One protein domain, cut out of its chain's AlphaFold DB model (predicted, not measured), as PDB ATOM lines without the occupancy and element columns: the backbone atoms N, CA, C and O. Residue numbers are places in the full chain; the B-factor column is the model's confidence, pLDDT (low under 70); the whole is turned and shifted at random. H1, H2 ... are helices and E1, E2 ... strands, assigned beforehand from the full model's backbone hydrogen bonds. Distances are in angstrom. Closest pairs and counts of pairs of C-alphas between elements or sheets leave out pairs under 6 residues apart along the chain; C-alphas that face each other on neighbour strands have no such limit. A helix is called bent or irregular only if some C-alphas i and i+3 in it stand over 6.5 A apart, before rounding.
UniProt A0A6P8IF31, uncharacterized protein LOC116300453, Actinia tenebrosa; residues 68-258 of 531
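AT A GLANCE: This is residues 68 to 258 of the 531 residues of the protein "uncharacterized protein LOC116300453" of Actinia tenebrosa (UniProt A0A6P8IF31). Two small, strongly twisted sheets lie face to face as a sandwich, E1, E2, E5 and E4 in one and E3, E6 and E7 in the other, and the long helix H1 crosses over the first sheet's far face. Beyond one end of the sandwich, residues 197 to 224 loop far out to the short H4 before the chain returns. The printed part has 191 residues, with six named helices and seven named strands in the order H1 H2 H3 E1 E2 E3 E4 E5 E6 H4 H5 E7 H6; both sheets are antiparallel. The class is mixed, with 91 residues, under half, in named elements. It is only just compact, close to loose, with a radius of gyration of the C-alphas of 19.3 A, and elongated, spanning 61 by 39 by 28 A.

HOW THE PARTS SIT: H1, residues 68 to 86, is on the sheet of E1, 117 to 127, E2, 135 to 142, E5, 177 to 182, and E4, 169 to 172, at a height over the sheet of 11.4 A. It runs across the strands, at 74 degrees to E4 on the local plane; the closest C-alphas of the two, Met 83 and Thr 169, are 6.5 A apart. H2, residues 90 to 97, only grazes this sheet with residues 92 to 96. E1 and E2 form a hairpin, with N 138 and O 125 3.0 A apart. E4 and E5 form another, with N 171 and O 179 at 2.8 A; between E2 and E5, N 139 and O 178 are at 2.9 A. In the other sheet, E6, residues 188 to 196, pairs in staggered fashion with E3, 156 to 161, N 159 and O 193 at 3.0 A, and with E7, 246 to 249, N 190 and O 247 at 2.8 A. The sheets' facing parts are 9.5 A centre to centre. H5, residues 238 to 241, is on the opposite face from H1, its closest C-alphas to E1 being Trp 239 and Glu 119, 4.1 A apart. Every O i to N i+4 pair in H1 is within hydrogen-bond range, and 2 of 4 in H2.

IN THESE COORDINATES: H1 begins at C-alpha 68 (-5.413, -0.311, -16.946) and is 27.0 A long. H2 is irregular, with C-alphas 93 and 96 7.1 A apart. H3, residues 108 to 111, precedes E1, 24.2 A, which bends by 78 degrees at residue 120. E2 is 23.5 A long and E6 25.5 A. H4 is residues 225 to 228; H6, residues 255 to 258, ends at C-alpha 258 (5.695, 0.337, -27.866).

THE WHOLE: The C-alphas farthest apart, Lys 68 and Lys 214, are 61.9 A apart. The printed part has no cut. The links E2 to E3 and E6 to H4 are long. The mean pLDDT of the printed part is 93.4; residues 254 to 257 are under 70.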
ATOM      1  N   LYS A  68      -6.741   0.330 -16.848       74.56
ATOM      2  CA  LYS A  68      -5.413  -0.311 -16.946       74.56
ATOM      3  C   LYS A  68      -4.394   0.557 -17.681       74.56
ATOM      4  O   LYS A  68      -3.286   0.731 -17.178       74.56
ATOM      5  N   ASP A  69      -4.762   1.158 -18.808       75.62
ATOM      6  CA  ASP A  69      -3.885   2.071 -19.551       75.62
ATOM      7  C   ASP A  69      -3.528   3.311 -18.726       75.62
ATOM      8  O   ASP A  69      -2.370   3.742 -18.699       75.62
ATOM      9  N   ALA A  70      -4.495   3.868 -17.991       79.38
ATOM     10  CA  ALA A  70      -4.253   4.992 -17.093       79.38
ATOM     11  C   ALA A  70      -3.318   4.612 -15.929       79.38
ATOM     12  O   ALA A  70      -2.426   5.391 -15.574       79.38
ATOM     13  N   ILE A  71      -3.485   3.420 -15.348       81.44
ATOM     14  CA  ILE A  71      -2.612   2.883 -14.295       81.44
ATOM     15  C   ILE A  71      -1.194   2.663 -14.834       81.44
ATOM     16  O   ILE A  71      -0.233   3.131 -14.218       81.44
ATOM     17  N   ASN A  72      -1.056   2.037 -16.005       82.56
ATOM     18  CA  ASN A  72       0.227   1.787 -16.660       82.56
ATOM     19  C   ASN A  72       0.948   3.094 -17.009       82.56
ATOM     20  O   ASN A  72       2.139   3.236 -16.721       82.56
ATOM     21  N   LYS A  73       0.222   4.091 -17.533       86.06
ATOM     22  CA  LYS A  73       0.751   5.442 -17.775       86.06
ATOM     23  C   LYS A  73       1.280   6.070 -16.487       86.06
ATOM     24  O   LYS A  73       2.423   6.523 -16.458       86.06
ATOM     25  N   ARG A  74       0.499   6.060 -15.401       88.25
ATOM     26  CA  ARG A  74       0.924   6.625 -14.105       88.25
ATOM     27  C   ARG A  74       2.140   5.903 -13.526       88.25
ATOM     28  O   ARG A  74       3.037   6.560 -12.998       88.25
ATOM     29  N   ALA A  75       2.183   4.575 -13.617       89.69
ATOM     30  CA  ALA A  75       3.317   3.780 -13.152       89.69
ATOM     31  C   ALA A  75       4.586   4.101 -13.956       89.69
ATOM     32  O   ALA A  75       5.648   4.333 -13.368       89.69
ATOM     33  N   PHE A  76       4.467   4.189 -15.283       92.06
ATOM     34  CA  PHE A  76       5.567   4.597 -16.147       92.06
ATOM     35  C   PHE A  76       6.063   6.003 -15.797       92.06
ATOM     36  O   PHE A  76       7.246   6.170 -15.506       92.06
ATOM     37  N   GLU A  77       5.175   7.000 -15.748       92.69
ATOM     38  CA  GLU A  77       5.522   8.384 -15.402       92.69
ATOM     39  C   GLU A  77       6.199   8.475 -14.029       92.69
ATOM     40  O   GLU A  77       7.186   9.195 -13.863       92.69
ATOM     41  N   PHE A  78       5.721   7.711 -13.044       94.31
ATOM     42  CA  PHE A  78       6.328   7.653 -11.719       94.31
ATOM     43  C   PHE A  78       7.787   7.189 -11.782       94.31
ATOM     44  O   PHE A  78       8.674   7.870 -11.260       94.31
ATOM     45  N   HIS A  79       8.061   6.059 -12.439       95.94
ATOM     46  CA  HIS A  79       9.417   5.518 -12.544       95.94
ATOM     47  C   HIS A  79      10.319   6.343 -13.467       95.94
ATOM     48  O   HIS A  79      11.475   6.594 -13.113       95.94
ATOM     49  N   TRP A  80       9.775   6.867 -14.566       95.44
ATOM     50  CA  TRP A  80      10.449   7.829 -15.432       95.44
ATOM     51  C   TRP A  80      10.930   9.031 -14.626       95.44
ATOM     52  O   TRP A  80      12.112   9.374 -14.639       95.44
ATOM     53  N   CYS A  81      10.048   9.622 -13.823       95.06
ATOM     54  CA  CYS A  81      10.409  10.763 -13.002       95.06
ATOM     55  C   CYS A  81      11.378  10.423 -11.872       95.06
ATOM     56  O   CYS A  81      12.182  11.278 -11.502       95.06
ATOM     57  N   ARG A  82      11.367   9.198 -11.338       95.88
ATOM     58  CA  ARG A  82      12.402   8.749 -10.393       95.88
ATOM     59  C   ARG A  82      13.777   8.690 -11.055       95.88
ATOM     60  O   ARG A  82      14.722   9.239 -10.493       95.88
ATOM     61  N   MET A  83      13.872   8.117 -12.255       95.38
ATOM     62  CA  MET A  83      15.110   8.083 -13.044       95.38
ATOM     63  C   MET A  83      15.583   9.497 -13.426       95.38
ATOM     64  O   MET A  83      16.746   9.839 -13.262       95.38
ATOM     65  N   GLN A  84      14.675  10.374 -13.854       94.38
ATOM     66  CA  GLN A  84      15.020  11.752 -14.219       94.38
ATOM     67  C   GLN A  84      15.460  12.598 -13.010       94.38
ATOM     68  O   GLN A  84      16.267  13.515 -13.163       94.38
ATOM     69  N   ARG A  85      14.931  12.325 -11.809       95.12
ATOM     70  CA  ARG A  85      15.320  13.022 -10.570       95.12
ATOM     71  C   ARG A  85      16.635  12.503  -9.996       95.12
ATOM     72  O   ARG A  85      17.364  13.303  -9.415       95.12
ATOM     73  N   SER A  86      16.957  11.219 -10.169       94.56
ATOM     74  CA  SER A  86      18.165  10.615  -9.588       94.56
ATOM     75  C   SER A  86      19.448  11.319 -10.041       94.56
ATOM     76  O   SER A  86      20.320  11.582  -9.215       94.56
ATOM     77  N   ARG A  87      19.526  11.761 -11.307       93.69
ATOM     78  CA  ARG A  87      20.678  12.520 -11.833       93.69
ATOM     79  C   ARG A  87      20.899  13.883 -11.166       93.69
ATOM     80  O   ARG A  87      21.896  14.524 -11.457       93.69
ATOM     81  N   LEU A  88      19.948  14.385 -10.375       96.38
ATOM     82  CA  LEU A  88      20.041  15.661  -9.651       96.38
ATOM     83  C   LEU A  88      20.084  15.451  -8.130       96.38
ATOM     84  O   LEU A  88      20.283  16.409  -7.379       96.38
ATOM     85  N   ASP A  89      19.881  14.218  -7.658       96.75
ATOM     86  CA  ASP A  89      19.686  13.904  -6.245       96.75
ATOM     87  C   ASP A  89      21.008  13.655  -5.510       96.75
ATOM     88  O   ASP A  89      21.255  12.614  -4.898       96.75
ATOM     89  N   TRP A  90      21.883  14.661  -5.535       97.94
ATOM     90  CA  TRP A  90      23.147  14.611  -4.798       97.94
ATOM     91  C   TRP A  90      22.934  14.448  -3.285       97.94
ATOM     92  O   TRP A  90      23.783  13.889  -2.592       97.94
ATOM     93  N   LYS A  91      21.792  14.918  -2.762       97.56
ATOM     94  CA  LYS A  91      21.426  14.764  -1.349       97.56
ATOM     95  C   LYS A  91      21.089  13.318  -1.017       97.56
ATOM     96  O   LYS A  91      21.549  12.846   0.015       97.56
ATOM     97  N   GLY A  92      20.328  12.629  -1.865       96.56
ATOM     98  CA  GLY A  92      20.044  11.203  -1.727       96.56
ATOM     99  C   GLY A  92      21.317  10.364  -1.753       96.56
ATOM    100  O   GLY A  92      21.505   9.540  -0.862       96.56
ATOM    101  N   ILE A  93      22.237  10.656  -2.682       97.00
ATOM    102  CA  ILE A  93      23.551   9.989  -2.766       97.00
ATOM    103  C   ILE A  93      24.368  10.192  -1.477       97.00
ATOM    104  O   ILE A  93      24.983   9.255  -0.974       97.00
ATOM    105  N   MET A  94      24.366  11.405  -0.915       96.88
ATOM    106  CA  MET A  94      25.124  11.728   0.302       96.88
ATOM    107  C   MET A  94      24.451  11.291   1.602       96.88
ATOM    108  O   MET A  94      25.139  11.099   2.601       96.88
ATOM    109  N   ALA A  95      23.124  11.167   1.620       96.25
ATOM    110  CA  ALA A  95      22.343  10.893   2.819       96.25
ATOM    111  C   ALA A  95      22.831   9.677   3.626       96.25
ATOM    112  O   ALA A  95      23.006   9.847   4.836       96.25
ATOM    113  N   PRO A  96      23.084   8.491   3.029       94.69
ATOM    114  CA  PRO A  96      23.602   7.356   3.788       94.69
ATOM    115  C   PRO A  96      24.992   7.626   4.367       94.69
ATOM    116  O   PRO A  96      25.324   7.032   5.374       94.69
ATOM    117  N   CYS A  97      25.781   8.533   3.786       95.06
ATOM    118  CA  CYS A  97      27.191   8.753   4.114       95.06
ATOM    119  C   CYS A  97      27.467  10.069   4.852       95.06
ATOM    120  O   CYS A  97      28.621  10.496   4.974       95.06
ATOM    121  N   SER A  98      26.414  10.724   5.343       92.00
ATOM    122  CA  SER A  98      26.509  12.010   6.026       92.00
ATOM    123  C   SER A  98      27.476  11.941   7.212       92.00
ATOM    124  O   SER A  98      27.360  11.084   8.089       92.00
ATOM    125  N   GLY A  99      28.467  12.836   7.224       89.94
ATOM    126  CA  GLY A  99      29.505  12.883   8.258       89.94
ATOM    127  C   GLY A  99      30.586  11.794   8.162       89.94
ATOM    128  O   GLY A  99      31.440  11.725   9.043       89.94
ATOM    129  N   ASN A 100      30.591  10.967   7.109       93.12
ATOM    130  CA  ASN A 100      31.538   9.860   6.927       93.12
ATOM    131  C   ASN A 100      32.263   9.885   5.570       93.12
ATOM    132  O   ASN A 100      32.616   8.844   5.021       93.12
ATOM    133  N   THR A 101      32.508  11.077   5.023       94.12
ATOM    134  CA  THR A 101      33.284  11.237   3.782       94.12
ATOM    135  C   THR A 101      34.736  11.635   4.022       94.12
ATOM    136  O   THR A 101      35.579  11.368   3.177       94.12
ATOM    137  N   HIS A 102      35.095  12.190   5.179       93.25
ATOM    138  CA  HIS A 102      36.480  12.593   5.440       93.25
ATOM    139  C   HIS A 102      37.448  11.400   5.433       93.25
ATOM    140  O   HIS A 102      37.183  10.372   6.064       93.25
ATOM    141  N   TRP A 103      38.597  11.542   4.764       93.06
ATOM    142  CA  TRP A 103      39.661  10.541   4.828       93.06
ATOM    143  C   TRP A 103      40.209  10.378   6.247       93.06
ATOM    144  O   TRP A 103      40.338  11.352   6.991       93.06
ATOM    145  N   GLY A 104      40.543   9.143   6.627       86.19
ATOM    146  CA  GLY A 104      41.185   8.821   7.909       86.19
ATOM    147  C   GLY A 104      40.323   9.055   9.159       86.19
ATOM    148  O   GLY A 104      40.729   8.679  10.254       86.19
ATOM    149  N   LYS A 105      39.125   9.637   9.020       85.44
ATOM    150  CA  LYS A 105      38.184   9.886  10.116       85.44
ATOM    151  C   LYS A 105      36.939   9.026   9.923       85.44
ATOM    152  O   LYS A 105      36.090   9.315   9.083       85.44
ATOM    153  N   VAL A 106      36.832   7.969  10.723       85.75
ATOM    154  CA  VAL A 106      35.658   7.086  10.757       85.75
ATOM    155  C   VAL A 106      34.972   7.246  12.117       85.75
ATOM    156  O   VAL A 106      35.576   6.866  13.133       85.75
ATOM    157  N   PRO A 107      33.756   7.831  12.167       86.44
ATOM    158  CA  PRO A 107      32.980   7.942  13.398       86.44
ATOM    159  C   PRO A 107      32.703   6.560  14.016       86.44
ATOM    160  O   PRO A 107      32.595   5.591  13.263       86.44
ATOM    161  N   PRO A 108      32.534   6.452  15.351       84.81
ATOM    162  CA  PRO A 108      32.324   5.167  16.027       84.81
ATOM    163  C   PRO A 108      31.214   4.322  15.398       84.81
ATOM    164  O   PRO A 108      31.449   3.174  15.047       84.81
ATOM    165  N   HIS A 109      30.061   4.934  15.101       81.94
ATOM    166  CA  HIS A 109      28.939   4.205  14.511       81.94
ATOM    167  C   HIS A 109      29.260   3.549  13.160       81.94
ATOM    168  O   HIS A 109      28.634   2.559  12.832       81.94
ATOM    169  N   TRP A 110      30.219   4.055  12.379       83.38
ATOM    170  CA  TRP A 110      30.652   3.413  11.131       83.38
ATOM    171  C   TRP A 110      31.737   2.367  11.346       83.38
ATOM    172  O   TRP A 110      31.838   1.425  10.570       83.38
ATOM    173  N   ARG A 111      32.568   2.555  12.373       83.06
ATOM    174  CA  ARG A 111      33.701   1.680  12.677       83.06
ATOM    175  C   ARG A 111      33.244   0.291  13.107       83.06
ATOM    176  O   ARG A 111      33.885  -0.686  12.746       83.06
ATOM    177  N   ASP A 112      32.138   0.240  13.838       83.94
ATOM    178  CA  ASP A 112      31.591  -1.001  14.383       83.94
ATOM    179  C   ASP A 112      30.672  -1.721  13.381       83.94
ATOM    180  O   ASP A 112      30.190  -2.819  13.653       83.94
ATOM    181  N   ASN A 113      30.413  -1.114  12.215       87.44
ATOM    182  CA  ASN A 113      29.600  -1.734  11.180       87.44
ATOM    183  C   ASN A 113      30.442  -2.695  10.324       87.44
ATOM    184  O   ASN A 113      31.460  -2.282   9.762       87.44
ATOM    185  N   PRO A 114      30.003  -3.951  10.158       92.50
ATOM    186  CA  PRO A 114      30.681  -4.913   9.300       92.50
ATOM    187  C   PRO A 114      30.612  -4.518   7.818       92.50
ATOM    188  O   PRO A 114      29.642  -3.918   7.324       92.50
ATOM    189  N   VAL A 115      31.675  -4.862   7.093       95.06
ATOM    190  CA  VAL A 115      31.740  -4.702   5.637       95.06
ATOM    191  C   VAL A 115      30.721  -5.611   4.959       95.06
ATOM    192  O   VAL A 115      30.367  -6.669   5.474       95.06
ATOM    193  N   THR A 116      30.224  -5.166   3.811       97.81
ATOM    194  CA  THR A 116      29.339  -5.977   2.976       97.81
ATOM    195  C   THR A 116      30.134  -7.075   2.291       97.81
ATOM    196  O   THR A 116      31.171  -6.798   1.690       97.81
ATOM    197  N   ASP A 117      29.609  -8.291   2.352       97.75
ATOM    198  CA  ASP A 117      30.076  -9.440   1.595       97.75
ATOM    199  C   ASP A 117      29.105  -9.704   0.427       97.75
ATOM    200  O   ASP A 117      27.919  -9.982   0.643       97.75
ATOM    201  N   PRO A 118      29.555  -9.571  -0.833       97.12
ATOM    202  CA  PRO A 118      28.710  -9.820  -1.991       97.12
ATOM    203  C   PRO A 118      28.401 -11.307  -2.228       97.12
ATOM    204  O   PRO A 118      27.503 -11.599  -3.015       97.12
ATOM    205  N   GLU A 119      29.102 -12.248  -1.592       96.81
ATOM    206  CA  GLU A 119      28.803 -13.680  -1.728       96.81
ATOM    207  C   GLU A 119      27.585 -14.099  -0.903       96.81
ATOM    208  O   GLU A 119      26.796 -14.926  -1.355       96.81
ATOM    209  N   THR A 120      27.392 -13.494   0.269       97.25
ATOM    210  CA  THR A 120      26.220 -13.733   1.127       97.25
ATOM    211  C   THR A 120      25.050 -12.807   0.793       97.25
ATOM    212  O   THR A 120      23.891 -13.159   1.005       97.25
ATOM    213  N   SER A 121      25.326 -11.626   0.232       98.19
ATOM    214  CA  SER A 121      24.291 -10.702  -0.244       98.19
ATOM    215  C   SER A 121      23.377 -11.363  -1.282       98.19
ATOM    216  O   SER A 121      23.798 -12.232  -2.043       98.19
ATOM    217  N   TYR A 122      22.109 -10.953  -1.350       97.50
ATOM    218  CA  TYR A 122      21.121 -11.643  -2.187       97.50
ATOM    219  C   TYR A 122      20.113 -10.705  -2.844       97.50
ATOM    220  O   TYR A 122      19.929  -9.553  -2.444       97.50
ATOM    221  N   LEU A 123      19.448 -11.228  -3.874       97.88
ATOM    222  CA  LEU A 123      18.365 -10.559  -4.583       97.88
ATOM    223  C   LEU A 123      17.036 -11.058  -4.023       97.88
ATOM    224  O   LEU A 123      16.776 -12.259  -4.044       97.88
ATOM    225  N   PHE A 124      16.200 -10.160  -3.504       95.50
ATOM    226  CA  PHE A 124      15.020 -10.567  -2.721       95.50
ATOM    227  C   PHE A 124      13.677 -10.211  -3.354       95.50
ATOM    228  O   PHE A 124      12.635 -10.690  -2.911       95.50
ATOM    229  N   LYS A 125      13.676  -9.360  -4.381       94.50
ATOM    230  CA  LYS A 125      12.459  -8.960  -5.085       94.50
ATOM    231  C   LYS A 125      12.767  -8.667  -6.541       94.50
ATOM    232  O   LYS A 125      13.731  -7.964  -6.834       94.50
ATOM    233  N   TRP A 126      11.887  -9.154  -7.407       96.19
ATOM    234  CA  TRP A 126      11.912  -8.967  -8.851       96.19
ATOM    235  C   TRP A 126      10.547  -8.456  -9.296       96.19
ATOM    236  O   TRP A 126       9.517  -8.976  -8.875       96.19
ATOM    237  N   ASP A 127      10.552  -7.416 -10.113       96.25
ATOM    238  CA  ASP A 127       9.375  -6.793 -10.710       96.25
ATOM    239  C   ASP A 127       9.760  -6.517 -12.165       96.25
ATOM    240  O   ASP A 127      10.327  -5.471 -12.494       96.25
ATOM    241  N   ILE A 128       9.624  -7.561 -12.988       96.75
ATOM    242  CA  ILE A 128      10.073  -7.581 -14.380       96.75
ATOM    243  C   ILE A 128       8.855  -7.410 -15.273       96.75
ATOM    244  O   ILE A 128       8.011  -8.301 -15.364       96.75
ATOM    245  N   ASN A 129       8.793  -6.262 -15.936       94.44
ATOM    246  CA  ASN A 129       7.737  -5.926 -16.873       94.44
ATOM    247  C   ASN A 129       8.168  -6.244 -18.315       94.44
ATOM    248  O   ASN A 129       9.370  -6.314 -18.604       94.44
ATOM    249  N   PRO A 130       7.205  -6.437 -19.233       93.44
ATOM    250  CA  PRO A 130       7.466  -6.511 -20.665       93.44
ATOM    251  C   PRO A 130       8.325  -5.353 -21.182       93.44
ATOM    252  O   PRO A 130       8.320  -4.257 -20.614       93.44
ATOM    253  N   ALA A 131       9.027  -5.578 -22.293       93.44
ATOM    254  CA  ALA A 131       9.796  -4.535 -22.966       93.44
ATOM    255  C   ALA A 131       8.945  -3.269 -23.196       93.44
ATOM    256  O   ALA A 131       7.801  -3.338 -23.644       93.44
ATOM    257  N   GLY A 132       9.507  -2.108 -22.865       91.44
ATOM    258  CA  GLY A 132       8.818  -0.822 -22.790       91.44
ATOM    259  C   GLY A 132       8.347  -0.452 -21.381       91.44
ATOM    260  O   GLY A 132       8.221   0.728 -21.089       91.44
ATOM    261  N   GLY A 133       8.132  -1.405 -20.478       91.88
ATOM    262  CA  GLY A 133       7.802  -1.132 -19.078       91.88
ATOM    263  C   GLY A 133       9.045  -0.960 -18.207       91.88
ATOM    264  O   GLY A 133      10.049  -1.647 -18.394       91.88
ATOM    265  N   PHE A 134       8.985  -0.081 -17.202       95.94
ATOM    266  CA  PHE A 134      10.037  -0.032 -16.182       95.94
ATOM    267  C   PHE A 134      10.086  -1.345 -15.410       95.94
ATOM    268  O   PHE A 134       9.071  -1.818 -14.913       95.94
ATOM    269  N   SER A 135      11.281  -1.899 -15.267       97.69
ATOM    270  CA  SER A 135      11.549  -3.101 -14.487       97.69
ATOM    271  C   SER A 135      12.499  -2.779 -13.342       97.69
ATOM    272  O   SER A 135      13.239  -1.787 -13.374       97.69
ATOM    273  N   ARG A 136      12.477  -3.614 -12.306       98.12
ATOM    274  CA  ARG A 136      13.375  -3.469 -11.164       98.12
ATOM    275  C   ARG A 136      13.624  -4.767 -10.422       98.12
ATOM    276  O   ARG A 136      12.801  -5.680 -10.408       98.12
ATOM    277  N   PHE A 137      14.742  -4.796  -9.719       98.50
ATOM    278  CA  PHE A 137      15.009  -5.793  -8.693       98.50
ATOM    279  C   PHE A 137      15.738  -5.154  -7.515       98.50
ATOM    280  O   PHE A 137      16.169  -4.002  -7.594       98.50
ATOM    281  N   PHE A 138      15.838  -5.884  -6.409       98.62
ATOM    282  CA  PHE A 138      16.391  -5.355  -5.168       98.62
ATOM    283  C   PHE A 138      17.529  -6.219  -4.647       98.62
ATOM    284  O   PHE A 138      17.389  -7.439  -4.560       98.62
ATOM    285  N   ILE A 139      18.621  -5.564  -4.262       98.75
ATOM    286  CA  ILE A 139      19.786  -6.163  -3.609       98.75
ATOM    287  C   ILE A 139      19.657  -5.916  -2.106       98.75
ATOM    288  O   ILE A 139      19.420  -4.781  -1.691       98.75
ATOM    289  N   GLN A 140      19.840  -6.951  -1.291       98.56
ATOM    290  CA  GLN A 140      20.048  -6.830   0.148       98.56
ATOM    291  C   GLN A 140      21.522  -7.092   0.454       98.56
ATOM    292  O   GLN A 140      22.001  -8.216   0.294       98.56
ATOM    293  N   SER A 141      22.225  -6.067   0.936       98.56
ATOM    294  CA  SER A 141      23.587  -6.223   1.443       98.56
ATOM    295  C   SER A 141      23.588  -7.056   2.726       98.56
ATOM    296  O   SER A 141      22.782  -6.810   3.635       98.56
ATOM    297  N   GLN A 142      24.529  -7.992   2.821       98.31
ATOM    298  CA  GLN A 142      24.790  -8.801   4.011       98.31
ATOM    299  C   GLN A 142      26.265  -8.760   4.417       98.31
ATOM    300  O   GLN A 142      27.123  -8.357   3.637       98.31
ATOM    301  N   THR A 143      26.550  -9.135   5.661       97.56
ATOM    302  CA  THR A 143      27.912  -9.390   6.156       97.56
ATOM    303  C   THR A 143      28.383 -10.784   5.747       97.56
ATOM    304  O   THR A 143      27.578 -11.596   5.289       97.56
ATOM    305  N   SER A 144      29.656 -11.108   5.977       96.25
ATOM    306  CA  SER A 144      30.206 -12.457   5.762       96.25
ATOM    307  C   SER A 144      29.488 -13.557   6.549       96.25
ATOM    308  O   SER A 144      29.491 -14.718   6.158       96.25
ATOM    309  N   GLU A 145      28.818 -13.203   7.644       97.06
ATOM    310  CA  GLU A 145      28.029 -14.121   8.472       97.06
ATOM    311  C   GLU A 145      26.572 -14.252   7.985       97.06
ATOM    312  O   GLU A 145      25.750 -14.875   8.656       97.06
ATOM    313  N   GLY A 146      26.222 -13.640   6.850       96.94
ATOM    314  CA  GLY A 146      24.865 -13.653   6.298       96.94
ATOM    315  C   GLY A 146      23.881 -12.760   7.058       96.94
ATOM    316  O   GLY A 146      22.666 -12.948   6.973       96.94
ATOM    317  N   ILE A 147      24.374 -11.783   7.825       97.25
ATOM    318  CA  ILE A 147      23.523 -10.858   8.582       97.25
ATOM    319  C   ILE A 147      23.121  -9.688   7.670       97.25
ATOM    320  O   ILE A 147      24.003  -9.012   7.137       97.25
ATOM    321  N   PRO A 148      21.817  -9.397   7.477       97.50
ATOM    322  CA  PRO A 148      21.377  -8.231   6.716       97.50
ATOM    323  C   PRO A 148      21.893  -6.922   7.307       97.50
ATOM    324  O   PRO A 148      21.743  -6.656   8.502       97.50
ATOM    325  N   LYS A 149      22.451  -6.065   6.453       96.50
ATOM    326  CA  LYS A 149      22.810  -4.704   6.850       96.50
ATOM    327  C   LYS A 149      21.560  -3.858   7.030       96.50
ATOM    328  O   LYS A 149      20.590  -4.019   6.299       96.50
ATOM    329  N   LEU A 150      21.631  -2.930   7.981       94.88
ATOM    330  CA  LEU A 150      20.553  -1.992   8.318       94.88
ATOM    331  C   LEU A 150      20.881  -0.545   7.927       94.88
ATOM    332  O   LEU A 150      20.138   0.373   8.264       94.88
ATOM    333  N   ILE A 151      21.998  -0.336   7.231       94.75
ATOM    334  CA  ILE A 151      22.476   0.970   6.776       94.75
ATOM    335  C   ILE A 151      22.834   0.911   5.294       94.75
ATOM    336  O   ILE A 151      23.225  -0.139   4.787       94.75
ATOM    337  N   GLY A 152      22.688   2.045   4.613       95.94
ATOM    338  CA  GLY A 152      23.145   2.218   3.235       95.94
ATOM    339  C   GLY A 152      24.645   2.507   3.126       95.94
ATOM    340  O   GLY A 152      25.413   2.341   4.079       95.94
ATOM    341  N   GLY A 153      25.050   3.016   1.965       96.19
ATOM    342  CA  GLY A 153      26.405   3.488   1.685       96.19
ATOM    343  C   GLY A 153      27.297   2.480   0.964       96.19
ATOM    344  O   GLY A 153      28.486   2.749   0.780       96.19
ATOM    345  N   ASP A 154      26.762   1.334   0.549       98.06
ATOM    346  CA  ASP A 154      27.467   0.413  -0.332       98.06
ATOM    347  C   ASP A 154      27.361   0.865  -1.788       98.06
ATOM    348  O   ASP A 154      26.375   1.434  -2.253       98.06
ATOM    349  N   ALA A 155      28.432   0.606  -2.516       97.69
ATOM    350  CA  ALA A 155      28.664   1.065  -3.869       97.69
ATOM    351  C   ALA A 155      28.387  -0.070  -4.856       97.69
ATOM    352  O   ALA A 155      29.304  -0.579  -5.504       97.69
ATOM    353  N   TRP A 156      27.121  -0.469  -4.953       98.31
ATOM    354  CA  TRP A 156      26.676  -1.412  -5.974       98.31
ATOM    355  C   TRP A 156      26.670  -0.739  -7.347       98.31
ATOM    356  O   TRP A 156      26.043   0.302  -7.545       98.31
ATOM    357  N   ARG A 157      27.372  -1.345  -8.301       97.25
ATOM    358  CA  ARG A 157      27.370  -0.976  -9.713       97.25
ATOM    359  C   ARG A 157      26.729  -2.105 -10.498       97.25
ATOM    360  O   ARG A 157      27.106  -3.263 -10.328       97.25
ATOM    361  N   VAL A 158      25.758  -1.757 -11.334       98.00
ATOM    362  CA  VAL A 158      24.988  -2.729 -12.106       98.00
ATOM    363  C   VAL A 158      24.996  -2.345 -13.574       98.00
ATOM    364  O   VAL A 158      24.772  -1.186 -13.906       98.00
ATOM    365  N   HIS A 159      25.200  -3.329 -14.443       97.88
ATOM    366  CA  HIS A 159      25.061  -3.200 -15.892       97.88
ATOM    367  C   HIS A 159      24.250  -4.383 -16.426       97.88
ATOM    368  O   HIS A 159      24.424  -5.507 -15.961       97.88
ATOM    369  N   LEU A 160      23.344  -4.146 -17.377       98.31
ATOM    370  CA  LEU A 160      22.570  -5.205 -18.035       98.31
ATOM    371  C   LEU A 160      23.077  -5.395 -19.462       98.31
ATOM    372  O   LEU A 160      23.133  -4.431 -20.231       98.31
ATOM    373  N   ILE A 161      23.424  -6.634 -19.806       97.56
ATOM    374  CA  ILE A 161      24.064  -7.005 -21.069       97.56
ATOM    375  C   ILE A 161      23.239  -8.089 -21.755       97.56
ATOM    376  O   ILE A 161      23.063  -9.177 -21.214       97.56
ATOM    377  N   GLY A 162      22.760  -7.818 -22.964       97.12
ATOM    378  CA  GLY A 162      21.973  -8.779 -23.733       97.12
ATOM    379  C   GLY A 162      21.590  -8.208 -25.099       97.12
ATOM    380  O   GLY A 162      22.468  -7.686 -25.791       97.12
ATOM    381  N   PRO A 163      20.300  -8.251 -25.489       97.50
ATOM    382  CA  PRO A 163      19.798  -7.599 -26.704       97.50
ATOM    383  C   PRO A 163      20.181  -6.115 -26.820       97.50
ATOM    384  O   PRO A 163      20.360  -5.597 -27.922       97.50
ATOM    385  N   ALA A 164      20.344  -5.445 -25.678       97.88
ATOM    386  CA  ALA A 164      20.909  -4.108 -25.572       97.88
ATOM    387  C   ALA A 164      21.844  -4.011 -24.354       97.88
ATOM    388  O   ALA A 164      21.839  -4.884 -23.485       97.88
ATOM    389  N   TYR A 165      22.611  -2.925 -24.274       98.12
ATOM    390  CA  TYR A 165      23.411  -2.569 -23.104       98.12
ATOM    391  C   TYR A 165      22.753  -1.404 -22.377       98.12
ATOM    392  O   TYR A 165      22.538  -0.335 -22.959       98.12
ATOM    393  N   ILE A 166      22.429  -1.626 -21.106       97.94
ATOM    394  CA  ILE A 166      21.697  -0.683 -20.261       97.94
ATOM    395  C   ILE A 166      22.490  -0.471 -18.971       97.94
ATOM    396  O   ILE A 166      22.985  -1.428 -18.374       97.94
ATOM    397  N   ALA A 167      22.572   0.782 -18.529       97.31
ATOM    398  CA  ALA A 167      23.043   1.151 -17.199       97.31
ATOM    399  C   ALA A 167      21.828   1.536 -16.330       97.31
ATOM    400  O   ALA A 167      21.242   2.602 -16.540       97.31
ATOM    401  N   PRO A 168      21.376   0.657 -15.413       97.88
ATOM    402  CA  PRO A 168      20.287   0.955 -14.490       97.88
ATOM    403  C   PRO A 168      20.598   2.097 -13.519       97.88
ATOM    404  O   PRO A 168      21.746   2.363 -13.172       97.88
ATOM    405  N   THR A 169      19.544   2.706 -12.976       97.88
ATOM    406  CA  THR A 169      19.655   3.585 -11.808       97.88
ATOM    407  C   THR A 169      19.634   2.743 -10.535       97.88
ATOM    408  O   THR A 169      18.630   2.095 -10.246       97.88
ATOM    409  N   VAL A 170      20.713   2.784  -9.752       98.19
ATOM    410  CA  VAL A 170      20.786   2.136  -8.433       98.19
ATOM    411  C   VAL A 170      20.408   3.144  -7.345       98.19
ATOM    412  O   VAL A 170      21.002   4.217  -7.254       98.19
ATOM    413  N   ILE A 171      19.411   2.813  -6.524       97.81
ATOM    414  CA  ILE A 171      18.846   3.683  -5.487       97.81
ATOM    415  C   ILE A 171      19.059   3.033  -4.123       97.81
ATOM    416  O   ILE A 171      18.530   1.959  -3.854       97.81
ATOM    417  N   ASP A 172      19.800   3.707  -3.248       98.12
ATOM    418  CA  ASP A 172      20.024   3.282  -1.865       98.12
ATOM    419  C   ASP A 172      18.839   3.689  -0.970       98.12
ATOM    420  O   ASP A 172      18.522   4.875  -0.823       98.12
ATOM    421  N   HIS A 173      18.184   2.712  -0.339       97.50
ATOM    422  CA  HIS A 173      17.077   2.960   0.591       97.50
ATOM    423  C   HIS A 173      17.527   3.329   2.011       97.50
ATOM    424  O   HIS A 173      16.692   3.653   2.860       97.50
ATOM    425  N   ARG A 174      18.840   3.353   2.261       96.50
ATOM    426  CA  ARG A 174      19.514   3.696   3.524       96.50
ATOM    427  C   ARG A 174      19.276   2.696   4.648       96.50
ATOM    428  O   ARG A 174      19.481   3.019   5.812       96.50
ATOM    429  N   ASN A 175      18.855   1.491   4.294       96.25
ATOM    430  CA  ASN A 175      18.527   0.411   5.218       96.25
ATOM    431  C   ASN A 175      19.227  -0.906   4.837       96.25
ATOM    432  O   ASN A 175      18.758  -1.969   5.223       96.25
ATOM    433  N   GLY A 176      20.297  -0.838   4.037       97.00
ATOM    434  CA  GLY A 176      21.020  -2.000   3.510       97.00
ATOM    435  C   GLY A 176      20.406  -2.627   2.259       97.00
ATOM    436  O   GLY A 176      21.003  -3.550   1.705       97.00
ATOM    437  N   SER A 177      19.264  -2.115   1.789       98.38
ATOM    438  CA  SER A 177      18.662  -2.516   0.517       98.38
ATOM    439  C   SER A 177      18.853  -1.466  -0.581       98.38
ATOM    440  O   SER A 177      18.845  -0.258  -0.322       98.38
ATOM    441  N   TYR A 178      18.996  -1.944  -1.817       98.69
ATOM    442  CA  TYR A 178      19.232  -1.129  -3.007       98.69
ATOM    443  C   TYR A 178      18.267  -1.550  -4.114       98.69
ATOM    444  O   TYR A 178      18.194  -2.732  -4.448       98.69
ATOM    445  N   GLU A 179      17.538  -0.599  -4.690       98.56
ATOM    446  CA  GLU A 179      16.682  -0.825  -5.859       98.56
ATOM    447  C   GLU A 179      17.468  -0.566  -7.139       98.56
ATOM    448  O   GLU A 179      18.072   0.491  -7.306       98.56
ATOM    449  N   VAL A 180      17.417  -1.513  -8.065       98.75
ATOM    450  CA  VAL A 180      17.974  -1.390  -9.409       98.75
ATOM    451  C   VAL A 180      16.818  -1.134 -10.365       98.75
ATOM    452  O   VAL A 180      16.071  -2.056 -10.673       98.75
ATOM    453  N   LEU A 181      16.649   0.110 -10.811       98.62
ATOM    454  CA  LEU A 181      15.560   0.555 -11.688       98.62
ATOM    455  C   LEU A 181      16.055   0.724 -13.130       98.62
ATOM    456  O   LEU A 181      17.028   1.441 -13.369       98.62
ATOM    457  N   PHE A 182      15.371   0.120 -14.102       98.00
ATOM    458  CA  PHE A 182      15.765   0.171 -15.513       98.00
ATOM    459  C   PHE A 182      14.568   0.110 -16.470       98.00
ATOM    460  O   PHE A 182      13.474  -0.302 -16.094       98.00
ATOM    461  N   LEU A 183      14.789   0.529 -17.718       96.69
ATOM    462  CA  LEU A 183      13.790   0.552 -18.789       96.69
ATOM    463  C   LEU A 183      14.308  -0.243 -20.001       96.69
ATOM    464  O   LEU A 183      15.003   0.318 -20.849       96.69
ATOM    465  N   PRO A 184      14.041  -1.555 -20.089       95.50
ATOM    466  CA  PRO A 184      14.397  -2.343 -21.261       95.50
ATOM    467  C   PRO A 184      13.396  -2.082 -22.392       95.50
ATOM    468  O   PRO A 184      12.192  -2.080 -22.159       95.50
ATOM    469  N   MET A 185      13.871  -1.886 -23.624       94.06
ATOM    470  CA  MET A 185      12.993  -1.729 -24.801       94.06
ATOM    471  C   MET A 185      13.060  -2.928 -25.746       94.06
ATOM    472  O   MET A 185      12.203  -3.078 -26.614       94.06
ATOM    473  N   GLU A 186      14.071  -3.774 -25.587       94.19
ATOM    474  CA  GLU A 186      14.240  -5.016 -26.319       94.19
ATOM    475  C   GLU A 186      13.886  -6.171 -25.384       94.19
ATOM    476  O   GLU A 186      14.267  -6.196 -24.214       94.19
ATOM    477  N   HIS A 187      13.127  -7.131 -25.898       95.25
ATOM    478  CA  HIS A 187      12.829  -8.355 -25.170       95.25
ATOM    479  C   HIS A 187      13.983  -9.352 -25.310       95.25
ATOM    480  O   HIS A 187      14.767  -9.290 -26.259       95.25
ATOM    481  N   GLY A 188      14.056 -10.316 -24.396       97.19
ATOM    482  CA  GLY A 188      15.085 -11.352 -24.395       97.19
ATOM    483  C   GLY A 188      15.823 -11.448 -23.068       97.19
ATOM    484  O   GLY A 188      15.419 -10.863 -22.063       97.19
ATOM    485  N   VAL A 189      16.896 -12.233 -23.061       98.38
ATOM    486  CA  VAL A 189      17.671 -12.514 -21.851       98.38
ATOM    487  C   VAL A 189      18.790 -11.489 -21.701       98.38
ATOM    488  O   VAL A 189      19.630 -11.345 -22.587       98.38
ATOM    489  N   TYR A 190      18.808 -10.802 -20.565       98.38
ATOM    490  CA  TYR A 190      19.877  -9.905 -20.150       98.38
ATOM    491  C   TYR A 190      20.633 -10.520 -18.983       98.38
ATOM    492  O   TYR A 190      20.031 -10.877 -17.975       98.38
ATOM    493  N   ARG A 191      21.957 -10.561 -19.076       97.81
ATOM    494  CA  ARG A 191      22.825 -10.849 -17.940       97.81
ATOM    495  C   ARG A 191      23.051  -9.573 -17.139       97.81
ATOM    496  O   ARG A 191      23.489  -8.564 -17.693       97.81
ATOM    497  N   ALA A 192      22.782  -9.619 -15.841       97.75
ATOM    498  CA  ALA A 192      23.107  -8.546 -14.914       97.75
ATOM    499  C   ALA A 192      24.524  -8.735 -14.353       97.75
ATOM    500  O   ALA A 192      24.814  -9.697 -13.640       97.75
ATOM    501  N   GLU A 193      25.413  -7.792 -14.648       96.88
ATOM    502  CA  GLU A 193      26.703  -7.662 -13.977       96.88
ATOM    503  C   GLU A 193      26.521  -6.807 -12.725       96.88
ATOM    504  O   GLU A 193      26.374  -5.591 -12.822       96.88
ATOM    505  N   ILE A 194      26.504  -7.442 -11.551       97.81
ATOM    506  CA  ILE A 194      26.298  -6.782 -10.255       97.81
ATOM    507  C   ILE A 194      27.611  -6.828  -9.474       97.81
ATOM    508  O   ILE A 194      28.040  -7.893  -9.028       97.81
ATOM    509  N   MET A 195      28.246  -5.671  -9.313       97.31
ATOM    510  CA  MET A 195      29.554  -5.522  -8.676       97.31
ATOM    511  C   MET A 195      29.446  -4.644  -7.433       97.31
ATOM    512  O   MET A 195      28.919  -3.535  -7.493       97.31
ATOM    513  N   LEU A 196      30.002  -5.102  -6.319       98.12
ATOM    514  CA  LEU A 196      30.276  -4.276  -5.156       98.12
ATOM    515  C   LEU A 196      31.646  -3.615  -5.344       98.12
ATOM    516  O   LEU A 196      32.689  -4.261  -5.225       98.12
ATOM    517  N   ASP A 197      31.657  -2.318  -5.650       97.25
ATOM    518  CA  ASP A 197      32.904  -1.564  -5.808       97.25
ATOM    519  C   ASP A 197      33.476  -1.146  -4.437       97.25
ATOM    520  O   ASP A 197      34.687  -1.191  -4.233       97.25
ATOM    521  N   TYR A 198      32.618  -0.772  -3.483       97.31
ATOM    522  CA  TYR A 198      32.980  -0.337  -2.125       97.31
ATOM    523  C   TYR A 198      31.874  -0.676  -1.117       97.31
ATOM    524  O   TYR A 198      30.702  -0.750  -1.476       97.31
ATOM    525  N   SER A 199      32.224  -0.766   0.166       96.56
ATOM    526  CA  SER A 199      31.260  -0.833   1.274       96.56
ATOM    527  C   SER A 199      31.453   0.331   2.255       96.56
ATOM    528  O   SER A 199      32.514   0.963   2.265       96.56
ATOM    529  N   LEU A 200      30.438   0.624   3.079       95.19
ATOM    530  CA  LEU A 200      30.512   1.581   4.199       95.19
ATOM    531  C   LEU A 200      30.960   2.991   3.784       95.19
ATOM    532  O   LEU A 200      31.813   3.611   4.425       95.19
ATOM    533  N   CYS A 201      30.402   3.494   2.684       96.00
ATOM    534  CA  CYS A 201      30.672   4.821   2.133       96.00
ATOM    535  C   CYS A 201      32.102   5.043   1.629       96.00
ATOM    536  O   CYS A 201      32.447   6.163   1.244       96.00
ATOM    537  N   ASN A 202      32.941   4.004   1.564       95.62
ATOM    538  CA  ASN A 202      34.328   4.156   1.128       95.62
ATOM    539  C   ASN A 202      34.435   4.699  -0.307       95.62
ATOM    540  O   ASN A 202      35.359   5.460  -0.607       95.62
ATOM    541  N   GLY A 203      33.443   4.421  -1.156       96.00
ATOM    542  CA  GLY A 203      33.356   4.970  -2.509       96.00
ATOM    543  C   GLY A 203      33.190   6.492  -2.564       96.00
ATOM    544  O   GLY A 203      33.564   7.083  -3.570       96.00
ATOM    545  N   LEU A 204      32.697   7.140  -1.501       97.00
ATOM    546  CA  LEU A 204      32.454   8.590  -1.433       97.00
ATOM    547  C   LEU A 204      33.505   9.366  -0.630       97.00
ATOM    548  O   LEU A 204      33.378  10.579  -0.478       97.00
ATOM    549  N   ARG A 205      34.552   8.700  -0.130       96.12
ATOM    550  CA  ARG A 205      35.591   9.368   0.665       96.12
ATOM    551  C   ARG A 205      36.253  10.505  -0.108       96.12
ATOM    552  O   ARG A 205      36.621  10.335  -1.268       96.12
ATOM    553  N   ASP A 206      36.418  11.638   0.554       96.56
ATOM    554  CA  ASP A 206      37.216  12.762   0.090       96.56
ATOM    555  C   ASP A 206      38.709  12.465   0.236       96.56
ATOM    556  O   ASP A 206      39.083  11.701   1.129       96.56
ATOM    557  N   PRO A 207      39.567  13.072  -0.601       95.94
ATOM    558  CA  PRO A 207      41.005  13.077  -0.372       95.94
ATOM    559  C   PRO A 207      41.380  13.681   0.999       95.94
ATOM    560  O   PRO A 207      40.595  14.444   1.575       95.94
ATOM    561  N   PRO A 208      42.575  13.366   1.541       95.38
ATOM    562  CA  PRO A 208      43.163  14.080   2.674       95.38
ATOM    563  C   PRO A 208      43.069  15.607   2.539       95.38
ATOM    564  O   PRO A 208      43.165  16.147   1.443       95.38
ATOM    565  N   VAL A 209      42.913  16.318   3.658       93.31
ATOM    566  CA  VAL A 209      42.747  17.788   3.645       93.31
ATOM    567  C   VAL A 209      43.970  18.533   3.108       93.31
ATOM    568  O   VAL A 209      43.840  19.638   2.616       93.31
ATOM    569  N   ASP A 210      45.148  17.922   3.180       94.25
ATOM    570  CA  ASP A 210      46.426  18.457   2.716       94.25
ATOM    571  C   ASP A 210      46.844  17.876   1.346       94.25
ATOM    572  O   ASP A 210      48.021  17.898   0.991       94.25
ATOM    573  N   TRP A 211      45.893  17.341   0.564       94.88
ATOM    574  CA  TRP A 211      46.156  16.602  -0.683       94.88
ATOM    575  C   TRP A 211      46.897  17.405  -1.757       94.88
ATOM    576  O   TRP A 211      47.735  16.844  -2.466       94.88
ATOM    577  N   PHE A 212      46.588  18.696  -1.901       94.81
ATOM    578  CA  PHE A 212      47.288  19.587  -2.833       94.81
ATOM    579  C   PHE A 212      48.637  20.031  -2.268       94.81
ATOM    580  O   PHE A 212      49.636  19.932  -2.973       94.81
ATOM    581  N   ILE A 213      48.686  20.361  -0.973       94.12
ATOM    582  CA  ILE A 213      49.908  20.770  -0.262       94.12
ATOM    583  C   ILE A 213      50.986  19.676  -0.332       94.12
ATOM    584  O   ILE A 213      52.146  19.958  -0.604       94.12
ATOM    585  N   LYS A 214      50.620  18.406  -0.114       92.62
ATOM    586  CA  LYS A 214      51.554  17.267  -0.226       92.62
ATOM    587  C   LYS A 214      51.816  16.810  -1.661       92.62
ATOM    588  O   LYS A 214      52.659  15.937  -1.883       92.62
ATOM    589  N   GLY A 215      51.015  17.286  -2.604       92.38
ATOM    590  CA  GLY A 215      51.113  16.946  -4.010       92.38
ATOM    591  C   GLY A 215      51.776  18.063  -4.797       92.38
ATOM    592  O   GLY A 215      52.668  18.763  -4.334       92.38
ATOM    593  N   ASN A 216      51.330  18.198  -6.033       92.88
ATOM    594  CA  ASN A 216      51.639  19.324  -6.887       92.88
ATOM    595  C   ASN A 216      50.398  20.203  -7.080       92.88
ATOM    596  O   ASN A 216      49.295  19.829  -6.678       92.88
ATOM    597  N   ALA A 217      50.564  21.332  -7.768       93.19
ATOM    598  CA  ALA A 217      49.498  22.307  -7.986       93.19
ATOM    599  C   ALA A 217      48.263  21.698  -8.677       93.19
ATOM    600  O   ALA A 217      47.154  22.182  -8.520       93.19
ATOM    601  N   GLN A 218      48.418  20.608  -9.430       93.69
ATOM    602  CA  GLN A 218      47.303  19.929 -10.091       93.69
ATOM    603  C   GLN A 218      46.661  18.829  -9.228       93.69
ATOM    604  O   GLN A 218      45.882  18.013  -9.726       93.69
ATOM    605  N   GLY A 219      47.017  18.756  -7.945       92.56
ATOM    606  CA  GLY A 219      46.535  17.735  -7.029       92.56
ATOM    607  C   GLY A 219      47.000  16.340  -7.433       92.56
ATOM    608  O   GLY A 219      46.225  15.387  -7.303       92.56
ATOM    609  N   LYS A 220      48.247  16.197  -7.911       91.12
ATOM    610  CA  LYS A 220      48.893  14.916  -8.254       91.12
ATOM    611  C   LYS A 220      50.213  14.701  -7.519       91.12
ATOM    612  O   LYS A 220      50.788  15.620  -6.955       91.12
ATOM    613  N   GLY A 221      50.734  13.475  -7.599       87.19
ATOM    614  CA  GLY A 221      52.095  13.149  -7.158       87.19
ATOM    615  C   GLY A 221      52.263  13.025  -5.646       87.19
ATOM    616  O   GLY A 221      53.394  13.025  -5.166       87.19
ATOM    617  N   GLN A 222      51.163  12.899  -4.907       87.94
ATOM    618  CA  GLN A 222      51.197  12.774  -3.461       87.94
ATOM    619  C   GLN A 222      51.884  11.482  -3.023       87.94
ATOM    620  O   GLN A 222      51.762  10.439  -3.668       87.94
ATOM    621  N   ARG A 223      52.538  11.544  -1.863       83.69
ATOM    622  CA  ARG A 223      53.020  10.373  -1.129       83.69
ATOM    623  C   ARG A 223      52.237  10.257   0.177       83.69
ATOM    624  O   ARG A 223      52.616  10.861   1.176       83.69
ATOM    625  N   TYR A 224      51.144   9.494   0.157       89.19
ATOM    626  CA  TYR A 224      50.361   9.159   1.353       89.19
ATOM    627  C   TYR A 224      50.400   7.652   1.581       89.19
ATOM    628  O   TYR A 224      49.614   6.929   0.962       89.19
ATOM    629  N   PRO A 225      51.258   7.160   2.491       89.12
ATOM    630  CA  PRO A 225      51.350   5.735   2.780       89.12
ATOM    631  C   PRO A 225      50.007   5.105   3.168       89.12
ATOM    632  O   PRO A 225      49.756   3.954   2.818       89.12
ATOM    633  N   GLU A 226      49.131   5.840   3.860       89.62
ATOM    634  CA  GLU A 226      47.810   5.346   4.264       89.62
ATOM    635  C   GLU A 226      46.867   5.174   3.068       89.62
ATOM    636  O   GLU A 226      46.054   4.255   3.056       89.62
ATOM    637  N   VAL A 227      46.986   6.032   2.049       91.75
ATOM    638  CA  VAL A 227      46.216   5.929   0.799       91.75
ATOM    639  C   VAL A 227      46.796   4.831  -0.090       91.75
ATOM    640  O   VAL A 227      46.049   4.019  -0.629       91.75
ATOM    641  N   ASP A 228      48.121   4.740  -0.201       88.50
ATOM    642  CA  ASP A 228      48.799   3.756  -1.054       88.50
ATOM    643  C   ASP A 228      48.635   2.311  -0.560       88.50
ATOM    644  O   ASP A 228      48.603   1.363  -1.355       88.50
ATOM    645  N   LYS A 229      48.509   2.123   0.758       89.50
ATOM    646  CA  LYS A 229      48.274   0.814   1.386       89.50
ATOM    647  C   LYS A 229      46.796   0.444   1.490       89.50
ATOM    648  O   LYS A 229      46.500  -0.702   1.814       89.50
ATOM    649  N   ASN A 230      45.878   1.373   1.229       90.75
ATOM    650  CA  ASN A 230      44.448   1.112   1.324       90.75
ATOM    651  C   ASN A 230      43.992   0.102   0.249       90.75
ATOM    652  O   ASN A 230      44.503   0.089  -0.873       90.75
ATOM    653  N   ARG A 231      43.060  -0.782   0.625       91.75
ATOM    654  CA  ARG A 231      42.544  -1.878  -0.213       91.75
ATOM    655  C   ARG A 231      41.016  -1.945  -0.217       91.75
ATOM    656  O   ARG A 231      40.443  -3.020  -0.322       91.75
ATOM    657  N   ASP A 232      40.350  -0.809  -0.035       92.62
ATOM    658  CA  ASP A 232      38.891  -0.773   0.124       92.62
ATOM    659  C   ASP A 232      38.108  -0.779  -1.201       92.62
ATOM    660  O   ASP A 232      36.881  -0.866  -1.167       92.62
ATOM    661  N   TYR A 233      38.792  -0.700  -2.352       95.00
ATOM    662  CA  TYR A 233      38.178  -0.977  -3.645       95.00
ATOM    663  C   TYR A 233      38.081  -2.488  -3.824       95.00
ATOM    664  O   TYR A 233      39.105  -3.163  -3.951       95.00
ATOM    665  N   LEU A 234      36.857  -3.006  -3.794       94.81
ATOM    666  CA  LEU A 234      36.594  -4.438  -3.711       94.81
ATOM    667  C   LEU A 234      36.561  -5.088  -5.094       94.81
ATOM    668  O   LEU A 234      37.184  -6.126  -5.286       94.81
ATOM    669  N   LEU A 235      35.866  -4.461  -6.053       94.69
ATOM    670  CA  LEU A 235      35.592  -5.039  -7.376       94.69
ATOM    671  C   LEU A 235      35.081  -6.490  -7.256       94.69
ATOM    672  O   LEU A 235      35.547  -7.397  -7.941       94.69
ATOM    673  N   ALA A 236      34.135  -6.715  -6.349       95.75
ATOM    674  CA  ALA A 236      33.676  -8.052  -6.007       95.75
ATOM    675  C   ALA A 236      32.283  -8.296  -6.594       95.75
ATOM    676  O   ALA A 236      31.358  -7.517  -6.370       95.75
ATOM    677  N   GLN A 237      32.140  -9.352  -7.390       96.12
ATOM    678  CA  GLN A 237      30.874  -9.682  -8.037       96.12
ATOM    679  C   GLN A 237      29.919 -10.356  -7.051       96.12
ATOM    680  O   GLN A 237      30.355 -11.144  -6.211       96.12
ATOM    681  N   LEU A 238      28.619 -10.091  -7.188       97.06
ATOM    682  CA  LEU A 238      27.587 -10.832  -6.466       97.06
ATOM    683  C   LEU A 238      27.775 -12.345  -6.698       97.06
ATOM    684  O   LEU A 238      27.951 -12.784  -7.840       97.06
ATOM    685  N   TRP A 239      27.785 -13.121  -5.612       96.25
ATOM    686  CA  TRP A 239      27.971 -14.584  -5.623       96.25
ATOM    687  C   TRP A 239      29.271 -15.070  -6.289       96.25
ATOM    688  O   TRP A 239      29.318 -16.168  -6.852       96.25
ATOM    689  N   GLY A 240      30.326 -14.247  -6.292       89.06
ATOM    690  CA  GLY A 240      31.651 -14.639  -6.785       89.06
ATOM    691  C   GLY A 240      31.682 -15.045  -8.266       89.06
ATOM    692  O   GLY A 240      32.556 -15.805  -8.675       89.06
ATOM    693  N   ASN A 241      30.711 -14.587  -9.070       82.62
ATOM    694  CA  ASN A 241      30.505 -14.996 -10.471       82.62
ATOM    695  C   ASN A 241      30.223 -16.501 -10.673       82.62
ATOM    696  O   ASN A 241      30.278 -16.994 -11.800       82.62
ATOM    697  N   THR A 242      29.914 -17.238  -9.603       86.56
ATOM    698  CA  THR A 242      29.608 -18.678  -9.681       86.56
ATOM    699  C   THR A 242      28.233 -18.938 -10.285       86.56
ATOM    700  O   THR A 242      28.046 -19.917 -11.003       86.56
ATOM    701  N   THR A 243      27.282 -18.033 -10.034       88.56
ATOM    702  CA  THR A 243      25.908 -18.118 -10.525       88.56
ATOM    703  C   THR A 243      25.589 -16.873 -11.353       88.56
ATOM    704  O   THR A 243      25.663 -15.761 -10.823       88.56
ATOM    705  N   PRO A 244      25.267 -17.013 -12.652       91.38
ATOM    706  CA  PRO A 244      24.859 -15.879 -13.468       91.38
ATOM    707  C   PRO A 244      23.505 -15.336 -13.009       91.38
ATOM    708  O   PRO A 244      22.629 -16.084 -12.580       91.38
ATOM    709  N   VAL A 245      23.334 -14.022 -13.128       95.69
ATOM    710  CA  VAL A 245      22.069 -13.346 -12.843       95.69
ATOM    711  C   VAL A 245      21.409 -13.003 -14.172       95.69
ATOM    712  O   VAL A 245      21.676 -11.947 -14.744       95.69
ATOM    713  N   ASP A 246      20.572 -13.906 -14.672       96.56
ATOM    714  CA  ASP A 246      19.885 -13.731 -15.951       96.56
ATOM    715  C   ASP A 246      18.452 -13.229 -15.739       96.56
ATOM    716  O   ASP A 246      17.678 -13.773 -14.952       96.56
ATOM    717  N   ILE A 247      18.092 -12.174 -16.467       97.00
ATOM    718  CA  ILE A 247      16.791 -11.512 -16.426       97.00
ATOM    719  C   ILE A 247      16.133 -11.698 -17.785       97.00
ATOM    720  O   ILE A 247      16.629 -11.204 -18.796       97.00
ATOM    721  N   THR A 248      15.002 -12.398 -17.822       97.81
ATOM    722  CA  THR A 248      14.231 -12.564 -19.060       97.81
ATOM    723  C   THR A 248      13.196 -11.454 -19.169       97.81
ATOM    724  O   THR A 248      12.253 -11.414 -18.385       97.81
ATOM    725  N   ILE A 249      13.369 -10.564 -20.147       97.56
ATOM    726  CA  ILE A 249      12.415  -9.503 -20.471       97.56
ATOM    727  C   ILE A 249      11.377 -10.045 -21.462       97.56
ATOM    728  O   ILE A 249      11.763 -10.453 -22.566       97.56
ATOM    729  N   PRO A 250      10.078 -10.053 -21.108       95.19
ATOM    730  CA  PRO A 250       9.017 -10.487 -22.012       95.19
ATOM    731  C   PRO A 250       8.870  -9.575 -23.245       95.19
ATOM    732  O   PRO A 250       9.227  -8.393 -23.186       95.19
ATOM    733  N   PRO A 251       8.321 -10.090 -24.363       92.81
ATOM    734  CA  PRO A 251       7.946  -9.262 -25.510       92.81
ATOM    735  C   PRO A 251       6.918  -8.191 -25.114       92.81
ATOM    736  O   PRO A 251       6.136  -8.428 -24.194       92.81
ATOM    737  N   PRO A 252       6.899  -7.030 -25.796       88.19
ATOM    738  CA  PRO A 252       5.957  -5.956 -25.491       88.19
ATOM    739  C   PRO A 252       4.507  -6.406 -25.708       88.19
ATOM    740  O   PRO A 252       4.215  -7.097 -26.686       88.19
ATOM    741  N   GLU A 253       3.591  -5.955 -24.850       75.31
ATOM    742  CA  GLU A 253       2.167  -6.337 -24.905       75.31
ATOM    743  C   GLU A 253       1.474  -5.903 -26.213       75.31
ATOM    744  O   GLU A 253       0.576  -6.588 -26.694       75.31
ATOM    745  N   GLU A 254       1.929  -4.810 -26.837       68.75
ATOM    746  CA  GLU A 254       1.325  -4.221 -28.046       68.75
ATOM    747  C   GLU A 254       2.237  -4.268 -29.294       68.75
ATOM    748  O   GLU A 254       2.033  -3.534 -30.268       68.75
ATOM    749  N   GLY A 255       3.272  -5.116 -29.292       66.19
ATOM    750  CA  GLY A 255       4.175  -5.279 -30.438       66.19
ATOM    751  C   GLY A 255       5.060  -4.054 -30.738       66.19
ATOM    752  O   GLY A 255       5.527  -3.357 -29.844       66.19
ATOM    753  N   ALA A 256       5.351  -3.794 -32.019       57.62
ATOM    754  CA  ALA A 256       6.393  -2.841 -32.442       57.62
ATOM    755  C   ALA A 256       6.112  -1.351 -32.118       57.62
ATOM    756  O   ALA A 256       7.042  -0.543 -32.109       57.62
ATOM    757  N   ASN A 257       4.862  -0.968 -31.820       66.69
ATOM    758  CA  ASN A 257       4.487   0.427 -31.531       66.69
ATOM    759  C   ASN A 257       4.876   0.905 -30.121       66.69
ATOM    760  O   ASN A 257       4.764   2.099 -29.824       66.69
ATOM    761  N   THR A 258       5.363   0.013 -29.256       72.19
ATOM    762  CA  THR A 258       5.695   0.337 -27.866       72.19
ATOM    763  C   THR A 258       6.769   1.416 -27.752       72.19
ATOM    764  O   THR A 258       6.641   2.299 -26.913       72.19
TER     765      THR A 258